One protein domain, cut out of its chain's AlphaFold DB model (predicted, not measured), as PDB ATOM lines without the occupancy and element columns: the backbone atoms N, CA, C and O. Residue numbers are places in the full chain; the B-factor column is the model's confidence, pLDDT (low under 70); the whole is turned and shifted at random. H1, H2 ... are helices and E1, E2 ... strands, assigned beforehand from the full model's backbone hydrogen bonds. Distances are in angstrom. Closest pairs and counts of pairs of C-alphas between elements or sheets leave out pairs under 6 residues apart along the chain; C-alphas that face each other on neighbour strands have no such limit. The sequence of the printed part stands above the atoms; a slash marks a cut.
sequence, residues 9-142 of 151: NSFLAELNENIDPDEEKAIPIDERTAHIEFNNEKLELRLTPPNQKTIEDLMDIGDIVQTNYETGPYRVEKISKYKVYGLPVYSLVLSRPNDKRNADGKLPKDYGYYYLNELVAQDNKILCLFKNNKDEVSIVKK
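What this domain is: This is residues 9 to 142 of the 151 residues of an uncharacterized protein of marine sediment metagenome (UniProt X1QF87). A closed six-stranded barrel, E3 to E8, forms the body, with the hairpin E1 and E2 reaching away at one end and the loop of residues 96 to 113 reaching away at the opposite end. The short H2 lies outside the barrel wall, while H1 and the long link of residues 16 to 32 lie toward the end where E1 and E2 are. The barrel strands are antiparallel and follow one another round the ring as a meander, each strand the antiparallel neighbour of the one before; the ring is closed by E8 and E3. The printed part has 134 residues with two named helices and eight named strands, in the order H1 E1 E2 H2 E3 E4 E5 E6 E7 E8; the class is mostly strand, though only 66 residues, under half, are in named elements. It is only just compact, close to loose, with a radius of gyration of the C-alphas of 16.5 A, and it is elongated, spanning 50 by 30 by 28 A.

Where its parts are: In the barrel, E3 is residues 64 to 67, beginning at C-alpha 64 at (195.792, 196.549, 166.662). E4, residues 74 to 84, is the longest strand by residues and measures 24.1 A from first to last C-alpha; it bends by 78 degrees at residue 77. E5, residues 87 to 95, is 26.5 A long. E6, residues 114 to 122, is 22.8 A long and bends by 64 degrees at residue 118. E7 is residues 125 to 128, and E8, residues 136 to 141, is 15.4 A long and ends at C-alpha 141 at (198.013, 199.695, 163.585). Beyond the barrel, E1 is residues 33 to 38, 16.2 A, and E2 is residues 41 to 46, 16.5 A. H1, residues 9 to 15, begins at C-alpha 9 at (200.789, 166.234, 145.280), and H2 is residues 55 to 58.

How they stand to each other: E4 and E5 form a hairpin with directions at 158 degrees; N 80 and O 91 are 2.9 A apart, within hydrogen-bond range. E5 and E6 are a hairpin too, with N 92 and O 116 at 2.8 A. The pairing of E6 is staggered: residues 114 to 119 pair with E5 and residues 119 to 122 with E7, where N 120 and O 127 are 2.9 A apart. E7 and E8 have N 137 and O 126 at 2.9 A. E8 and E3 close the ring, with N 138 and O 66 at 2.8 A, and E3 and E4 have N 65 and O 74 at 2.8 A. H2 is on the barrel, outside it, at a height over the sheet of 7.2 A and over none of the strands; the closest C-alphas of H2 and E6 are those of Ile 55 and Ala 121, 5.5 A apart. The antiparallel hairpin E1 and E2 has N 36 and O 43 at 3.0 A. The closest C-alphas of E2 and E6 are those of Arg 46 and Val 120, 7.0 A apart, whereas E1 and E6 are apart. H1 is not on the barrel; its closest C-alpha to E5 is that of Leu 15, 7.0 A from that of Leu 87. In H1 every O i to N i+4 pair is within hydrogen-bond range; H2 is too short for such a pair.

The domain as a whole: The two C-alphas farthest apart are those of Asn 40 and Ala 103, at 53.6 A. The printed part has no cut. The links H1 to E1, of 17 residues, and E5 to E6, of 18 residues, are long. The mean pLDDT of the printed part is 89.0, and residues 9 to 23, which include H1, are under 70.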
ATOM      1  N   ASN A   9     200.837 167.540 144.624       42.94
ATOM      2  CA  ASN A   9     200.789 166.234 145.280       42.94
ATOM      3  C   ASN A   9     201.534 166.164 146.628       42.94
ATOM      4  O   ASN A   9     201.113 165.402 147.494       42.94
ATOM      5  N   SER A  10     202.610 166.933 146.841       49.50
ATOM      6  CA  SER A  10     203.361 166.895 148.109       49.50
ATOM      7  C   SER A  10     202.672 167.696 149.214       49.50
ATOM      8  O   SER A  10     202.643 167.251 150.355       49.50
ATOM      9  N   PHE A  11     202.035 168.820 148.872       53.62
ATOM     10  CA  PHE A  11     201.220 169.595 149.816       53.62
ATOM     11  C   PHE A  11     200.027 168.778 150.341       53.62
ATOM     12  O   PHE A  11     199.742 168.769 151.538       53.62
ATOM     13  N   LEU A  12     199.369 168.030 149.451       51.47
ATOM     14  CA  LEU A  12     198.268 167.136 149.810       51.47
ATOM     15  C   LEU A  12     198.717 165.970 150.701       51.47
ATOM     16  O   LEU A  12     197.962 165.547 151.573       51.47
ATOM     17  N   ALA A  13     199.931 165.454 150.504       51.72
ATOM     18  CA  ALA A  13     200.488 164.383 151.330       51.72
ATOM     19  C   ALA A  13     200.824 164.861 152.755       51.72
ATOM     20  O   ALA A  13     200.497 164.174 153.717       51.72
ATOM     21  N   GLU A  14     201.388 166.064 152.903       57.25
ATOM     22  CA  GLU A  14     201.733 166.652 154.209       57.25
ATOM     23  C   GLU A  14     200.498 166.944 155.078       57.25
ATOM     24  O   GLU A  14     200.537 166.776 156.301       57.25
ATOM     25  N   LEU A  15     199.367 167.316 154.465       56.72
ATOM     26  CA  LEU A  15     198.086 167.431 155.177       56.72
ATOM     27  C   LEU A  15     197.623 166.083 155.757       56.72
ATOM     28  O   LEU A  15     196.914 166.063 156.764       56.72
ATOM     29  N   ASN A  16     198.067 164.971 155.167       54.53
ATOM     30  CA  ASN A  16     197.586 163.632 155.476       54.53
ATOM     31  C   ASN A  16     198.479 162.811 156.429       54.53
ATOM     32  O   ASN A  16     198.096 161.705 156.801       54.53
ATOM     33  N   GLU A  17     199.650 163.300 156.852       53.50
ATOM     34  CA  GLU A  17     200.665 162.435 157.489       53.50
ATOM     35  C   GLU A  17     200.464 162.101 158.983       53.50
ATOM     36  O   GLU A  17     201.224 161.307 159.521       53.50
ATOM     37  N   ASN A  18     199.453 162.630 159.685       48.22
ATOM     38  CA  ASN A  18     199.234 162.317 161.113       48.22
ATOM     39  C   ASN A  18     197.758 162.453 161.518       48.22
ATOM     40  O   ASN A  18     197.414 163.391 162.242       48.22
ATOM     41  N   ILE A  19     196.873 161.585 161.016       53.94
ATOM     42  CA  ILE A  19     195.426 161.787 161.174       53.94
ATOM     43  C   ILE A  19     194.717 160.663 161.933       53.94
ATOM     44  O   ILE A  19     194.817 159.496 161.561       53.94
ATOM     45  N   ASP A  20     193.927 161.062 162.930       53.75
ATOM     46  CA  ASP A  20     192.935 160.237 163.620       53.75
ATOM     47  C   ASP A  20     191.839 159.795 162.621       53.75
ATOM     48  O   ASP A  20     191.343 160.635 161.861       53.75
ATOM     49  N   PRO A  21     191.510 158.497 162.505       54.34
ATOM     50  CA  PRO A  21     190.489 158.005 161.579       54.34
ATOM     51  C   PRO A  21     189.061 158.488 161.886       54.34
ATOM     52  O   PRO A  21     188.245 158.452 160.966       54.34
ATOM     53  N   ASP A  22     188.778 158.974 163.099       56.16
ATOM     54  CA  ASP A  22     187.415 159.300 163.549       56.16
ATOM     55  C   ASP A  22     187.042 160.797 163.428       56.16
ATOM     56  O   ASP A  22     185.906 161.182 163.701       56.16
ATOM     57  N   GLU A  23     187.968 161.662 162.999       64.38
ATOM     58  CA  GLU A  23     187.704 163.095 162.789       64.38
ATOM     59  C   GLU A  23     187.124 163.347 161.380       64.38
ATOM     60  O   GLU A  23     187.685 162.873 160.386       64.38
ATOM     61  N   GLU A  24     186.025 164.110 161.269       72.25
ATOM     62  CA  GLU A  24     185.516 164.589 159.973       72.25
ATOM     63  C   GLU A  24     186.608 165.416 159.274       72.25
ATOM     64  O   GLU A  24     187.141 166.374 159.840       72.25
ATOM     65  N   LYS A  25     186.983 165.046 158.045       80.19
ATOM     66  CA  LYS A  25     188.123 165.651 157.337       80.19
ATOM     67  C   LYS A  25     187.687 166.443 156.133       80.19
ATOM     68  O   LYS A  25     186.850 166.007 155.343       80.19
ATOM     69  N   ALA A  26     188.352 167.573 155.948       89.88
ATOM     70  CA  ALA A  26     188.260 168.298 154.705       89.88
ATOM     71  C   ALA A  26     189.041 167.562 153.606       89.88
ATOM     72  O   ALA A  26     190.179 167.137 153.801       89.88
ATOM     73  N   ILE A  27     188.438 167.457 152.428       90.94
ATOM     74  CA  ILE A  27     189.031 166.937 151.203       90.94
ATOM     75  C   ILE A  27     189.549 168.135 150.397       90.94
ATOM     76  O   ILE A  27     188.749 168.966 149.941       90.94
ATOM     77  N   PRO A  28     190.872 168.269 150.203       91.69
ATOM     78  CA  PRO A  28     191.424 169.333 149.377       91.69
ATOM     79  C   PRO A  28     190.910 169.271 147.934       91.69
ATOM     80  O   PRO A  28     190.774 168.196 147.352       91.69
ATOM     81  N   ILE A  29     190.640 170.438 147.355       93.50
ATOM     82  CA  ILE A  29     190.260 170.606 145.945       93.50
ATOM     83  C   ILE A  29     191.465 171.122 145.156       93.50
ATOM     84  O   ILE A  29     191.791 170.600 144.093       93.50
ATOM     85  N   ASP A  30     192.121 172.146 145.696       93.44
ATOM     86  CA  ASP A  30     193.308 172.797 145.150       93.44
ATOM     87  C   ASP A  30     194.153 173.386 146.298       93.44
ATOM     88  O   ASP A  30     193.852 173.189 147.475       93.44
ATOM     89  N   GLU A  31     195.225 174.117 145.982       93.56
ATOM     90  CA  GLU A  31     196.132 174.710 146.982       93.56
ATOM     91  C   GLU A  31     195.483 175.775 147.887       93.56
ATOM     92  O   GLU A  31     196.097 176.243 148.845       93.56
ATOM     93  N   ARG A  32     194.264 176.215 147.567       96.00
ATOM     94  CA  ARG A  32     193.567 177.345 148.198       96.00
ATOM     95  C   ARG A  32     192.236 176.932 148.810       96.00
ATOM     96  O   ARG A  32     191.689 177.675 149.622       96.00
ATOM     97  N   THR A  33     191.706 175.786 148.404       96.31
ATOM     98  CA  THR A  33     190.343 175.373 148.714       96.31
ATOM     99  C   THR A  33     190.306 173.906 149.108       96.31
ATOM    100  O   THR A  33     190.870 173.046 148.432       96.31
ATOM    101  N   ALA A  34     189.562 173.607 150.164       95.69
ATOM    102  CA  ALA A  34     189.124 172.264 150.511       95.69
ATOM    103  C   ALA A  34     187.598 172.243 150.641       95.69
ATOM    104  O   ALA A  34     186.953 173.292 150.647       95.69
ATOM    105  N   HIS A  35     187.004 171.064 150.747       94.50
ATOM    106  CA  HIS A  35     185.603 170.934 151.118       94.50
ATOM    107  C   HIS A  35     185.406 169.899 152.206       94.50
ATOM    108  O   HIS A  35     186.172 168.952 152.304       94.50
ATOM    109  N   ILE A  36     184.349 170.061 152.981       92.06
ATOM    110  CA  ILE A  36     183.858 169.058 153.919       92.06
ATOM    111  C   ILE A  36     182.389 168.786 153.606       92.06
ATOM    112  O   ILE A  36     181.662 169.692 153.186       92.06
ATOM    113  N   GLU A  37     181.971 167.537 153.765       88.56
ATOM    114  CA  GLU A  37     180.564 167.158 153.703       88.56
ATOM    115  C   GLU A  37     180.001 167.123 155.120       88.56
ATOM    116  O   GLU A  37     180.516 166.413 155.979       88.56
ATOM    117  N   PHE A  38     178.950 167.900 155.365       78.44
ATOM    118  CA  PHE A  38     178.271 167.968 156.653       78.44
ATOM    119  C   PHE A  38     176.764 167.988 156.407       78.44
ATOM    120  O   PHE A  38     176.273 168.823 155.653       78.44
ATOM    121  N   ASN A  39     176.011 167.060 157.007       80.38
ATOM    122  CA  ASN A  39     174.554 166.948 156.827       80.38
ATOM    123  C   ASN A  39     174.078 166.912 155.353       80.38
ATOM    124  O   ASN A  39     173.046 167.489 155.020       80.38
ATOM    125  N   ASN A  40     174.804 166.212 154.472       81.50
ATOM    126  CA  ASN A  40     174.570 166.170 153.016       81.50
ATOM    127  C   ASN A  40     174.770 167.512 152.282       81.50
ATOM    128  O   ASN A  40     174.399 167.635 151.113       81.50
ATOM    129  N   GLU A  41     175.369 168.509 152.932       84.56
ATOM    130  CA  GLU A  41     175.790 169.757 152.307       84.56
ATOM    131  C   GLU A  41     177.309 169.785 152.144       84.56
ATOM    132  O   GLU A  41     178.064 169.329 153.003       84.56
ATOM    133  N   LYS A  42     177.765 170.352 151.026       90.31
ATOM    134  CA  LYS A  42     179.184 170.569 150.757       90.31
ATOM    135  C   LYS A  42     179.565 171.983 151.181       90.31
ATOM    136  O   LYS A  42     179.128 172.953 150.561       90.31
ATOM    137  N   LEU A  43     180.412 172.100 152.197       92.69
ATOM    138  CA  LEU A  43     180.961 173.375 152.650       92.69
ATOM    139  C   LEU A  43     182.362 173.566 152.074       92.69
ATOM    140  O   LEU A  43     183.213 172.688 152.196       92.69
ATOM    141  N   GLU A  44     182.616 174.720 151.458       96.19
ATOM    142  CA  GLU A  44     183.949 175.081 150.969       96.19
ATOM    143  C   GLU A  44     184.748 175.815 152.051       96.19
ATOM    144  O   GLU A  44     184.277 176.782 152.661       96.19
ATOM    145  N   LEU A  45     185.988 175.378 152.241       96.81
ATOM    146  CA  LEU A  45     186.942 175.897 153.210       96.81
ATOM    147  C   LEU A  45     188.115 176.549 152.473       96.81
ATOM    148  O   LEU A  45     188.552 176.065 151.427       96.81
ATOM    149  N   ARG A  46     188.630 177.645 153.020       97.62
ATOM    150  CA  ARG A  46     189.826 178.341 152.546       97.62
ATOM    151  C   ARG A  46     191.080 177.712 153.147       97.62
ATOM    152  O   ARG A  46     191.091 177.334 154.314       97.62
ATOM    153  N   LEU A  47     192.157 177.674 152.376       96.88
ATOM    154  CA  LEU A  47     193.491 177.274 152.817       96.88
ATOM    155  C   LEU A  47     194.439 178.461 152.705       96.88
ATOM    156  O   LEU A  47     194.289 179.295 151.815       96.88
ATOM    157  N   THR A  48     195.445 178.503 153.580       97.12
ATOM    158  CA  THR A  48     196.609 179.362 153.334       97.12
ATOM    159  C   THR A  48     197.462 178.703 152.257       97.12
ATOM    160  O   THR A  48     197.994 177.622 152.525       97.12
ATOM    161  N   PRO A  49     197.604 179.295 151.057       95.69
ATOM    162  CA  PRO A  49     198.377 178.665 149.996       95.69
ATOM    163  C   PRO A  49     199.850 178.542 150.410       95.69
ATOM    164  O   PRO A  49     200.378 179.477 151.019       95.69
ATOM    165  N   PRO A  50     200.554 177.455 150.045       90.88
ATOM    166  CA  PRO A  50     201.907 177.168 150.538       90.88
ATOM    167  C   PRO A  50     202.940 178.248 150.178       90.88
ATOM    168  O   PRO A  50     203.926 178.434 150.884       90.88
ATOM    169  N   ASN A  51     202.696 178.994 149.099       92.19
ATOM    170  CA  ASN A  51     203.578 180.057 148.609       92.19
ATOM    171  C   ASN A  51     203.177 181.462 149.093       92.19
ATOM    172  O   ASN A  51     203.699 182.461 148.596       92.19
ATOM    173  N   GLN A  52     202.217 181.562 150.015       95.81
ATOM    174  CA  GLN A  52     201.759 182.826 150.578       95.81
ATOM    175  C   GLN A  52     202.132 182.947 152.056       95.81
ATOM    176  O   GLN A  52     202.382 181.968 152.752       95.81
ATOM    177  N   LYS A  53     202.171 184.197 152.521       97.00
ATOM    178  CA  LYS A  53     202.398 184.531 153.926       97.00
ATOM    179  C   LYS A  53     201.314 183.921 154.806       97.00
ATOM    180  O   LYS A  53     200.131 184.040 154.495       97.00
ATOM    181  N   THR A  54     201.728 183.337 155.921       96.62
ATOM    182  CA  THR A  54     200.840 182.883 156.991       96.62
ATOM    183  C   THR A  54     200.394 184.054 157.868       96.62
ATOM    184  O   THR A  54     200.871 185.180 157.725       96.62
ATOM    185  N   ILE A  55     199.486 183.807 158.815       97.00
ATOM    186  CA  ILE A  55     199.054 184.842 159.767       97.00
ATOM    187  C   ILE A  55     200.228 185.335 160.626       97.00
ATOM    188  O   ILE A  55     200.315 186.532 160.887       97.00
ATOM    189  N   GLU A  56     201.163 184.454 160.984       95.81
ATOM    190  CA  GLU A  56     202.376 184.808 161.739       95.81
ATOM    191  C   GLU A  56     203.346 185.689 160.932       95.81
ATOM    192  O   GLU A  56     204.102 186.456 161.515       95.81
ATOM    193  N   ASP A  57     203.298 185.638 159.596       96.31
ATOM    194  CA  ASP A  57     204.092 186.518 158.726       96.31
ATOM    195  C   ASP A  57     203.424 187.884 158.485       96.31
ATOM    196  O   ASP A  57     204.068 188.841 158.039       96.31
ATOM    197  N   LEU A  58     202.103 187.962 158.680       96.88
ATOM    198  CA  LEU A  58     201.303 189.165 158.439       96.88
ATOM    199  C   LEU A  58     201.124 190.005 159.705       96.88
ATOM    200  O   LEU A  58     201.026 191.231 159.602       96.88
ATOM    201  N   MET A  59     201.079 189.376 160.877       95.88
ATOM    202  CA  MET A  59     200.656 189.978 162.140       95.88
ATOM    203  C   MET A  59     201.624 189.663 163.275       95.88
ATOM    204  O   MET A  59     202.079 188.535 163.422       95.88
ATOM    205  N   ASP A  60     201.837 190.654 164.134       96.50
ATOM    206  CA  ASP A  60     202.657 190.534 165.331       96.50
ATOM    207  C   ASP A  60     201.803 190.655 166.601       96.50
ATOM    208  O   ASP A  60     200.758 191.315 166.634       96.50
ATOM    209  N   ILE A  61     202.280 190.063 167.699       96.00
ATOM    210  CA  ILE A  61     201.705 190.325 169.023       96.00
ATOM    211  C   ILE A  61     201.837 191.822 169.332       96.00
ATOM    212  O   ILE A  61     202.905 192.421 169.215       96.00
ATOM    213  N   GLY A  62     200.739 192.421 169.785       95.69
ATOM    214  CA  GLY A  62     200.620 193.845 170.064       95.69
ATOM    215  C   GLY A  62     200.069 194.679 168.908       95.69
ATOM    216  O   GLY A  62     199.778 195.855 169.143       95.69
ATOM    217  N   ASP A  63     199.893 194.105 167.712       97.50
ATOM    218  CA  ASP A  63     199.169 194.756 166.617       97.50
ATOM    219  C   ASP A  63     197.740 195.105 167.059       97.50
ATOM    220  O   ASP A  63     197.130 194.402 167.870       97.50
ATOM    221  N   ILE A  64     197.203 196.202 166.525       97.50
ATOM    222  CA  ILE A  64     195.792 196.549 166.662       97.50
ATOM    223  C   ILE A  64     195.057 196.098 165.410       97.50
ATOM    224  O   ILE A  64     195.450 196.444 164.292       97.50
ATOM    225  N   VAL A  65     193.968 195.370 165.612       96.94
ATOM    226  CA  VAL A  65     193.145 194.773 164.567       96.94
ATOM    227  C   VAL A  65     191.690 195.203 164.687       96.94
ATOM    228  O   VAL A  65     191.226 195.590 165.761       96.94
ATOM    229  N   GLN A  66     190.965 195.111 163.582       96.38
ATOM    230  CA  GLN A  66     189.530 195.353 163.505       96.38
ATOM    231  C   GLN A  66     188.909 194.379 162.506       96.38
ATOM    232  O   GLN A  66     189.557 193.990 161.532       96.38
ATOM    233  N   THR A  67     187.664 193.984 162.745       95.00
ATOM    234  CA  THR A  67     186.911 193.149 161.809       95.00
ATOM    235  C   THR A  67     186.058 194.003 160.873       95.00
ATOM    236  O   THR A  67     185.680 195.133 161.195       95.00
ATOM    237  N   ASN A  68     185.724 193.469 159.702       93.38
ATOM    238  CA  ASN A  68     184.837 194.138 158.745       93.38
ATOM    239  C   ASN A  68     183.346 194.117 159.134       93.38
ATOM    240  O   ASN A  68     182.550 194.767 158.463       93.38
ATOM    241  N   TYR A  69     182.972 193.425 160.212       88.44
ATOM    242  CA  TYR A  69     181.624 193.423 160.798       88.44
ATOM    243  C   TYR A  69     181.547 194.274 162.079       88.44
ATOM    244  O   TYR A  69     180.752 194.014 162.979       88.44
ATOM    245  N   GLU A  70     182.383 195.314 162.144       76.19
ATOM    246  CA  GLU A  70     182.327 196.390 163.142       76.19
ATOM    247  C   GLU A  70     182.645 195.974 164.591       76.19
ATOM    248  O   GLU A  70     182.263 196.664 165.537       76.19
ATOM    249  N   THR A  71     183.418 194.900 164.799       80.75
ATOM    250  CA  THR A  71     183.988 194.587 166.123       80.75
ATOM    251  C   THR A  71     185.447 195.034 166.242       80.75
ATOM    252  O   THR A  71     186.249 194.923 165.309       80.75
ATOM    253  N   GLY A  72     185.795 195.556 167.421       83.38
ATOM    254  CA  GLY A  72     187.104 196.138 167.721       83.38
ATOM    255  C   GLY A  72     187.065 197.665 167.865       83.38
ATOM    256  O   GLY A  72     185.990 198.239 168.035       83.38
ATOM    257  N   PRO A  73     188.227 198.341 167.853       94.62
ATOM    258  CA  PRO A  73     189.563 197.776 167.664       94.62
ATOM    259  C   PRO A  73     190.011 196.901 168.844       94.62
ATOM    260  O   PRO A  73     189.660 197.161 169.996       94.62
ATOM    261  N   TYR A  74     190.838 195.897 168.558       96.38
ATOM    262  CA  TYR A  74     191.426 194.989 169.543       96.38
ATOM    263  C   TYR A  74     192.945 194.945 169.428       96.38
ATOM    264  O   TYR A  74     193.481 195.063 168.335       96.38
ATOM    265  N   ARG A  75     193.648 194.735 170.541       96.94
ATOM    266  CA  ARG A  75     195.080 194.437 170.571       96.94
ATOM    267  C   ARG A  75     195.300 192.928 170.582       96.94
ATOM    268  O   ARG A  75     194.667 192.221 171.365       96.94
ATOM    269  N   VAL A  76     196.225 192.455 169.756       97.19
ATOM    270  CA  VAL A  76     196.626 191.046 169.683       97.19
ATOM    271  C   VAL A  76     197.494 190.696 170.887       97.19
ATOM    272  O   VAL A  76     198.553 191.285 171.089       97.19
ATOM    273  N   GLU A  77     197.066 189.726 171.689       96.12
ATOM    274  CA  GLU A  77     197.821 189.231 172.848       96.12
ATOM    275  C   GLU A  77     198.505 187.894 172.561       96.12
ATOM    276  O   GLU A  77     199.572 187.613 173.105       96.12
ATOM    277  N   LYS A  78     197.899 187.065 171.707       96.44
ATOM    278  CA  LYS A  78     198.442 185.763 171.320       96.44
ATOM    279  C   LYS A  78     197.943 185.363 169.939       96.44
ATOM    280  O   LYS A  78     196.774 185.573 169.627       96.44
ATOM    281  N   ILE A  79     198.817 184.711 169.180       97.75
ATOM    282  CA  ILE A  79     198.510 184.011 167.932       97.75
ATOM    283  C   ILE A  79     198.766 182.525 168.199       97.75
ATOM    284  O   ILE A  79     199.806 182.176 168.757       97.75
ATOM    285  N   SER A  80     197.804 181.650 167.903       96.75
ATOM    286  CA  SER A  80     197.948 180.199 168.101       96.75
ATOM    287  C   SER A  80     197.559 179.452 166.835       96.75
ATOM    288  O   SER A  80     196.507 179.723 166.271       96.75
ATOM    289  N   LYS A  81     198.383 178.491 166.417       96.19
ATOM    290  CA  LYS A  81     198.081 177.582 165.306       96.19
ATOM    291  C   LYS A  81     197.466 176.288 165.835       96.19
ATOM    292  O   LYS A  81     197.947 175.745 166.828       96.19
ATOM    293  N   TYR A  82     196.429 175.791 165.174       92.69
ATOM    294  CA  TYR A  82     195.784 174.512 165.481       92.69
ATOM    295  C   TYR A  82     195.174 173.901 164.210       92.69
ATOM    296  O   TYR A  82     195.414 174.406 163.111       92.69
ATOM    297  N   LYS A  83     194.451 172.783 164.338       92.62
ATOM    298  CA  LYS A  83     193.788 172.116 163.213       92.62
ATOM    299  C   LYS A  83     192.271 172.136 163.368       92.62
ATOM    300  O   LYS A  83     191.772 171.989 164.478       92.62
ATOM    301  N   VAL A  84     191.577 172.291 162.245       90.19
ATOM    302  CA  VAL A  84     190.123 172.119 162.108       90.19
ATOM    303  C   VAL A  84     189.886 171.283 160.858       90.19
ATOM    304  O   VAL A  84     190.366 171.647 159.785       90.19
ATOM    305  N   TYR A  85     189.219 170.135 160.998       89.31
ATOM    306  CA  TYR A  85     189.006 169.167 159.911       89.31
ATOM    307  C   TYR A  85     190.307 168.715 159.225       89.31
ATOM    308  O   TYR A  85     190.369 168.548 158.005       89.31
ATOM    309  N   GLY A  86     191.389 168.597 160.003       89.31
ATOM    310  CA  GLY A  86     192.737 168.303 159.505       89.31
ATOM    311  C   GLY A  86     193.491 169.488 158.880       89.31
ATOM    312  O   GLY A  86     194.691 169.368 158.630       89.31
ATOM    313  N   LEU A  87     192.851 170.646 158.682       90.94
ATOM    314  CA  LEU A  87     193.452 171.816 158.036       90.94
ATOM    315  C   LEU A  87     194.127 172.755 159.044       90.94
ATOM    316  O   LEU A  87     193.557 173.015 160.105       90.94
ATOM    317  N   PRO A  88     195.313 173.312 158.731       93.88
ATOM    318  CA  PRO A  88     195.976 174.276 159.598       93.88
ATOM    319  C   PRO A  88     195.227 175.613 159.610       93.88
ATOM    320  O   PRO A  88     195.048 176.250 158.573       93.88
ATOM    321  N   VAL A  89     194.859 176.066 160.804       95.62
ATOM    322  CA  VAL A  89     194.178 177.343 161.043       95.62
ATOM    323  C   VAL A  89     194.795 178.074 162.231       95.62
ATOM    324  O   VAL A  89     195.605 177.518 162.979       95.62
ATOM    325  N   TYR A  90     194.401 179.330 162.416       97.88
ATOM    326  CA  TYR A  90     194.867 180.174 163.505       97.88
ATOM    327  C   TYR A  90     193.723 180.692 164.373       97.88
ATOM    328  O   TYR A  90     192.606 180.909 163.907       97.88
ATOM    329  N   SER A  91     194.039 180.941 165.640       96.94
ATOM    330  CA  SER A  91     193.223 181.716 166.564       96.94
ATOM    331  C   SER A  91     194.004 182.891 167.145       96.94
ATOM    332  O   SER A  91     195.228 182.843 167.313       96.94
ATOM    333  N   LEU A  92     193.272 183.953 167.461       97.25
ATOM    334  CA  LEU A  92     193.763 185.160 168.103       97.25
ATOM    335  C   LEU A  92     193.124 185.297 169.478       97.25
ATOM    336  O   LEU A  92     191.904 185.205 169.617       97.25
ATOM    337  N   VAL A  93     193.956 185.583 170.474       96.69
ATOM    338  CA  VAL A  93     193.512 186.074 171.781       96.69
ATOM    339  C   VAL A  93     193.705 187.580 171.799       96.69
ATOM    340  O   VAL A  93     194.785 188.078 171.472       96.69
ATOM    341  N   LEU A  94     192.653 188.296 172.173       96.19
ATOM    342  CA  LEU A  94     192.520 189.728 171.962       96.19
ATOM    343  C   LEU A  94     192.120 190.456 173.252       96.19
ATOM    344  O   LEU A  94     191.389 189.925 174.090       96.19
ATOM    345  N   SER A  95     192.565 191.703 173.381       96.56
ATOM    346  CA  SER A  95     192.167 192.636 174.443       96.56
ATOM    347  C   SER A  95     191.748 193.985 173.860       96.56
ATOM    348  O   SER A  95     191.958 194.232 172.671       96.56
ATOM    349  N   ARG A  96     191.167 194.897 174.650       95.38
ATOM    350  CA  ARG A  96     190.972 196.274 174.167       95.38
ATOM    351  C   ARG A  96     192.302 197.039 174.236       95.38
ATOM    352  O   ARG A  96     193.026 196.915 175.225       95.38
ATOM    353  N   PRO A  97     192.619 197.889 173.241       93.62
ATOM    354  CA  PRO A  97     193.911 198.577 173.165       93.62
ATOM    355  C   PRO A  97     194.291 199.397 174.404       93.62
ATOM    356  O   PRO A  97     195.470 199.478 174.738       93.62
ATOM    357  N   ASN A  98     193.299 199.983 175.080       91.06
ATOM    358  CA  ASN A  98     193.496 200.909 176.199       91.06
ATOM    359  C   ASN A  98     193.224 200.278 177.571       91.06
ATOM    360  O   ASN A  98     193.134 201.001 178.564       91.06
ATOM    361  N   ASP A  99     193.064 198.954 177.644       92.62
ATOM    362  CA  ASP A  99     192.800 198.311 178.923       92.62
ATOM    363  C   ASP A  99     194.006 198.396 179.856       92.62
ATOM    364  O   ASP A  99     195.169 198.271 179.452       92.62
ATOM    365  N   LYS A 100     193.704 198.634 181.136       91.62
ATOM    366  CA  LYS A 100     194.716 198.825 182.168       91.62
ATOM    367  C   LYS A 100     195.514 197.538 182.347       91.62
ATOM    368  O   LYS A 100     194.968 196.483 182.663       91.62
ATOM    369  N   ARG A 101     196.827 197.668 182.201       92.25
ATOM    370  CA  ARG A 101     197.793 196.604 182.459       92.25
ATOM    371  C   ARG A 101     198.371 196.742 183.860       92.25
ATOM    372  O   ARG A 101     198.418 197.834 184.431       92.25
ATOM    373  N   ASN A 102     198.803 195.618 184.406       92.00
ATOM    374  CA  ASN A 102     199.601 195.551 185.617       92.00
ATOM    375  C   ASN A 102     200.985 196.172 185.371       92.00
ATOM    376  O   ASN A 102     201.367 196.466 184.237       92.00
ATOM    377  N   ALA A 103     201.757 196.354 186.443       89.12
ATOM    378  CA  ALA A 103     203.100 196.936 186.370       89.12
ATOM    379  C   ALA A 103     204.068 196.143 185.465       89.12
ATOM    380  O   ALA A 103     205.022 196.710 184.946       89.12
ATOM    381  N   ASP A 104     203.804 194.852 185.246       87.88
ATOM    382  CA  ASP A 104     204.566 193.978 184.349       87.88
ATOM    383  C   ASP A 104     204.114 194.054 182.875       87.88
ATOM    384  O   ASP A 104     204.585 193.287 182.036       87.88
ATOM    385  N   GLY A 105     203.179 194.952 182.547       85.69
ATOM    386  CA  GLY A 105     202.637 195.117 181.199       85.69
ATOM    387  C   GLY A 105     201.621 194.046 180.781       85.69
ATOM    388  O   GLY A 105     201.157 194.056 179.634       85.69
ATOM    389  N   LYS A 106     201.230 193.132 181.677       88.88
ATOM    390  CA  LYS A 106     200.214 192.106 181.399       88.88
ATOM    391  C   LYS A 106     198.829 192.557 181.840       88.88
ATOM    392  O   LYS A 106     198.679 193.438 182.682       88.88
ATOM    393  N   LEU A 107     197.803 191.947 181.264       92.88
ATOM    394  CA  LEU A 107     196.428 192.146 181.716       92.88
ATOM    395  C   LEU A 107     196.189 191.409 183.050       92.88
ATOM    396  O   LEU A 107     196.925 190.469 183.367       92.88
ATOM    397  N   PRO A 108     195.185 191.827 183.843       92.06
ATOM    398  CA  PRO A 108     194.769 191.111 185.048       92.06
ATOM    399  C   PRO A 108     194.490 189.624 184.788       92.06
ATOM    400  O   PRO A 108     194.105 189.230 183.687       92.06
ATOM    401  N   LYS A 109     194.684 188.779 185.809       87.94
ATOM    402  CA  LYS A 109     194.530 187.317 185.684       87.94
ATOM    403  C   LYS A 109     193.105 186.907 185.282       87.94
ATOM    404  O   LYS A 109     192.930 185.906 184.599       87.94
ATOM    405  N   ASP A 110     192.115 187.669 185.721       90.44
ATOM    406  CA  ASP A 110     190.680 187.499 185.500       90.44
ATOM    407  C   ASP A 110     190.150 188.318 184.311       90.44
ATOM    408  O   ASP A 110     188.942 188.486 184.153       90.44
ATOM    409  N   TYR A 111     191.042 188.835 183.463       93.00
ATOM    410  CA  TYR A 111     190.649 189.610 182.296       93.00
ATOM    411  C   TYR A 111     189.816 188.773 181.309       93.00
ATOM    412  O   TYR A 111     190.219 187.686 180.891       93.00
ATOM    413  N   GLY A 112     188.662 189.310 180.902       92.75
ATOM    414  CA  GLY A 112     187.797 188.715 179.884       92.75
ATOM    415  C   GLY A 112     188.331 188.973 178.478       92.75
ATOM    416  O   GLY A 112     188.069 190.025 177.899       92.75
ATOM    417  N   TYR A 113     189.083 188.016 177.936       94.62
ATOM    418  CA  TYR A 113     189.626 188.099 176.580       94.62
ATOM    419  C   TYR A 113     188.551 187.942 175.501       94.62
ATOM    420  O   TYR A 113     187.526 187.287 175.695       94.62
ATOM    421  N   TYR A 114     188.845 188.503 174.333       94.00
ATOM    422  CA  TYR A 114     188.113 188.258 173.095       94.00
ATOM    423  C   TYR A 114     188.861 187.221 172.254       94.00
ATOM    424  O   TYR A 114     190.087 187.111 172.337       94.00
ATOM    425  N   TYR A 115     188.126 186.470 171.436       95.31
ATOM    426  CA  TYR A 115     188.680 185.388 170.630       95.31
ATOM    427  C   TYR A 115     188.186 185.491 169.194       95.31
ATOM    428  O   TYR A 115     186.992 185.668 168.961       95.31
ATOM    429  N   LEU A 116     189.107 185.346 168.247       95.88
ATOM    430  CA  LEU A 116     188.799 185.087 166.843       95.88
ATOM    431  C   LEU A 116     189.440 183.755 166.480       95.88
ATOM    432  O   LEU A 116     190.623 183.562 166.742       95.88
ATOM    433  N   ASN A 117     188.669 182.839 165.914       96.31
ATOM    434  CA  ASN A 117     189.103 181.474 165.629       96.31
ATOM    435  C   ASN A 117     188.994 181.185 164.134       96.31
ATOM    436  O   ASN A 117     188.428 181.984 163.389       96.31
ATOM    437  N   GLU A 118     189.519 180.029 163.724       96.31
ATOM    438  CA  GLU A 118     189.333 179.491 162.374       96.31
ATOM    439  C   GLU A 118     189.792 180.481 161.299       96.31
ATOM    440  O   GLU A 118     189.108 180.718 160.308       96.31
ATOM    441  N   LEU A 119     190.945 181.110 161.520       98.19
ATOM    442  CA  LEU A 119     191.503 182.096 160.606       98.19
ATOM    443  C   LEU A 119     192.537 181.460 159.678       98.19
ATOM    444  O   LEU A 119     193.341 180.620 160.093       98.19
ATOM    445  N   VAL A 120     192.566 181.934 158.439       98.12
ATOM    446  CA  VAL A 120     193.578 181.600 157.433       98.12
ATOM    447  C   VAL A 120     194.092 182.868 156.759       98.12
ATOM    448  O   VAL A 120     193.412 183.898 156.751       98.12
ATOM    449  N   ALA A 121     195.292 182.806 156.184       98.25
ATOM    450  CA  ALA A 121     195.829 183.889 155.376       98.25
ATOM    451  C   ALA A 121     195.656 183.580 153.888       98.25
ATOM    452  O   ALA A 121     196.065 182.526 153.417       98.25
ATOM    453  N   GLN A 122     195.079 184.501 153.125       97.56
ATOM    454  CA  GLN A 122     194.998 184.367 151.675       97.56
ATOM    455  C   GLN A 122     195.080 185.746 151.028       97.56
ATOM    456  O   GLN A 122     194.381 186.674 151.418       97.56
ATOM    457  N   ASP A 123     195.950 185.889 150.035       96.56
ATOM    458  CA  ASP A 123     196.170 187.116 149.267       96.56
ATOM    459  C   ASP A 123     196.529 188.320 150.158       96.56
ATOM    460  O   ASP A 123     196.080 189.442 149.938       96.56
ATOM    461  N   ASN A 124     197.360 188.070 151.180       96.31
ATOM    462  CA  ASN A 124     197.733 189.015 152.246       96.31
ATOM    463  C   ASN A 124     196.562 189.503 153.119       96.31
ATOM    464  O   ASN A 124     196.705 190.496 153.833       96.31
ATOM    465  N   LYS A 125     195.423 188.808 153.090       97.75
ATOM    466  CA  LYS A 125     194.274 189.047 153.967       97.75
ATOM    467  C   LYS A 125     194.158 187.953 155.011       97.75
ATOM    468  O   LYS A 125     194.570 186.823 154.765       97.75
ATOM    469  N   ILE A 126     193.552 188.286 156.144       98.25
ATOM    470  CA  ILE A 126     193.233 187.337 157.210       98.25
ATOM    471  C   ILE A 126     191.730 187.107 157.173       98.25
ATOM    472  O   ILE A 126     190.957 188.031 157.421       98.25
ATOM    473  N   LEU A 127     191.324 185.894 156.819       98.12
ATOM    474  CA  LEU A 127     189.943 185.538 156.507       98.12
ATOM    475  C   LEU A 127     189.468 184.395 157.400       98.12
ATOM    476  O   LEU A 127     190.272 183.579 157.850       98.12
ATOM    477  N   CYS A 128     188.155 184.300 157.595       97.12
ATOM    478  CA  CYS A 128     187.541 183.105 158.171       97.12
ATOM    479  C   CYS A 128     187.771 181.871 157.270       97.12
ATOM    480  O   CYS A 128     187.824 181.979 156.040       97.12
ATOM    481  N   LEU A 129     187.880 180.692 157.880       97.06
ATOM    482  CA  LEU A 129     188.041 179.395 157.228       97.06
ATOM    483  C   LEU A 129     186.915 179.129 156.224       97.06
ATOM    484  O   LEU A 129     187.179 178.719 155.098       97.06
ATOM    485  N   PHE A 130     185.663 179.383 156.598       95.44
ATOM    486  CA  PHE A 130     184.506 179.054 155.767       95.44
ATOM    487  C   PHE A 130     184.328 180.058 154.629       95.44
ATOM    488  O   PHE A 130     184.159 181.257 154.853       95.44
ATOM    489  N   LYS A 131     184.334 179.579 153.379       95.44
ATOM    490  CA  LYS A 131     184.372 180.434 152.182       95.44
ATOM    491  C   LYS A 131     183.105 181.268 151.970       95.44
ATOM    492  O   LYS A 131     183.171 182.343 151.372       95.44
ATOM    493  N   ASN A 132     181.967 180.794 152.467       93.38
ATOM    494  CA  ASN A 132     180.708 181.545 152.471       93.38
ATOM    495  C   ASN A 132     180.724 182.718 153.469       93.38
ATOM    496  O   ASN A 132     180.029 183.708 153.244       93.38
ATOM    497  N   ASN A 133     181.546 182.642 154.520       93.44
ATOM    498  CA  ASN A 133     181.775 183.735 155.445       93.44
ATOM    499  C   ASN A 133     182.769 184.739 154.825       93.44
ATOM    500  O   ASN A 133     183.837 184.363 154.331       93.44
ATOM    501  N   LYS A 134     182.394 186.023 154.812       93.81
ATOM    502  CA  LYS A 134     183.191 187.138 154.273       93.81
ATOM    503  C   LYS A 134     183.949 187.909 155.357       93.81
ATOM    504  O   LYS A 134     184.506 188.963 155.057       93.81
ATOM    505  N   ASP A 135     183.956 187.404 156.583       95.19
ATOM    506  CA  ASP A 135     184.640 188.013 157.709       95.19
ATOM    507  C   ASP A 135     186.144 188.121 157.440       95.19
ATOM    508  O   ASP A 135     186.813 187.158 157.047       95.19
ATOM    509  N   GLU A 136     186.662 189.325 157.660       96.31
ATOM    510  CA  GLU A 136     188.054 189.696 157.442       96.31
ATOM    511  C   GLU A 136     188.586 190.423 158.678       96.31
ATOM    512  O   GLU A 136     187.912 191.287 159.248       96.31
ATOM    513  N   VAL A 137     189.815 190.093 159.073       97.25
ATOM    514  CA  VAL A 137     190.559 190.784 160.129       97.25
ATOM    515  C   VAL A 137     191.597 191.685 159.473       97.25
ATOM    516  O   VAL A 137     192.512 191.222 158.795       97.25
ATOM    517  N   SER A 138     191.468 192.988 159.693       96.88
ATOM    518  CA  SER A 138     192.395 193.999 159.189       96.88
ATOM    519  C   SER A 138     193.308 194.498 160.300       96.88
ATOM    520  O   SER A 138     192.848 194.802 161.400       96.88
ATOM    521  N   ILE A 139     194.601 194.638 160.007       96.81
ATOM    522  CA  ILE A 139     195.555 195.301 160.902       96.81
ATOM    523  C   ILE A 139     195.416 196.809 160.698       96.81
ATOM    524  O   ILE A 139     195.740 197.327 159.632       96.81
ATOM    525  N   VAL A 140     194.950 197.518 161.724       95.94
ATOM    526  CA  VAL A 140     194.749 198.977 161.677       95.94
ATOM    527  C   VAL A 140     195.943 199.748 162.237       95.94
ATOM    528  O   VAL A 140     196.149 200.910 161.895       95.94
ATOM    529  N   LYS A 141     196.762 199.114 163.086       96.31
ATOM    530  CA  LYS A 141     198.013 199.695 163.585       96.31
ATOM    531  C   LYS A 141     199.016 198.600 163.920       96.31
ATOM    532  O   LYS A 141     198.701 197.697 164.687       96.31
ATOM    533  N   LYS A 142     200.238 198.726 163.404       96.12
ATOM    534  CA  LYS A 142     201.346 197.841 163.771       96.12
ATOM    535  C   LYS A 142     201.858 198.125 165.181       96.12
ATOM    536  O   LYS A 142     201.943 199.288 165.594       96.12
TER     537      LYS A 142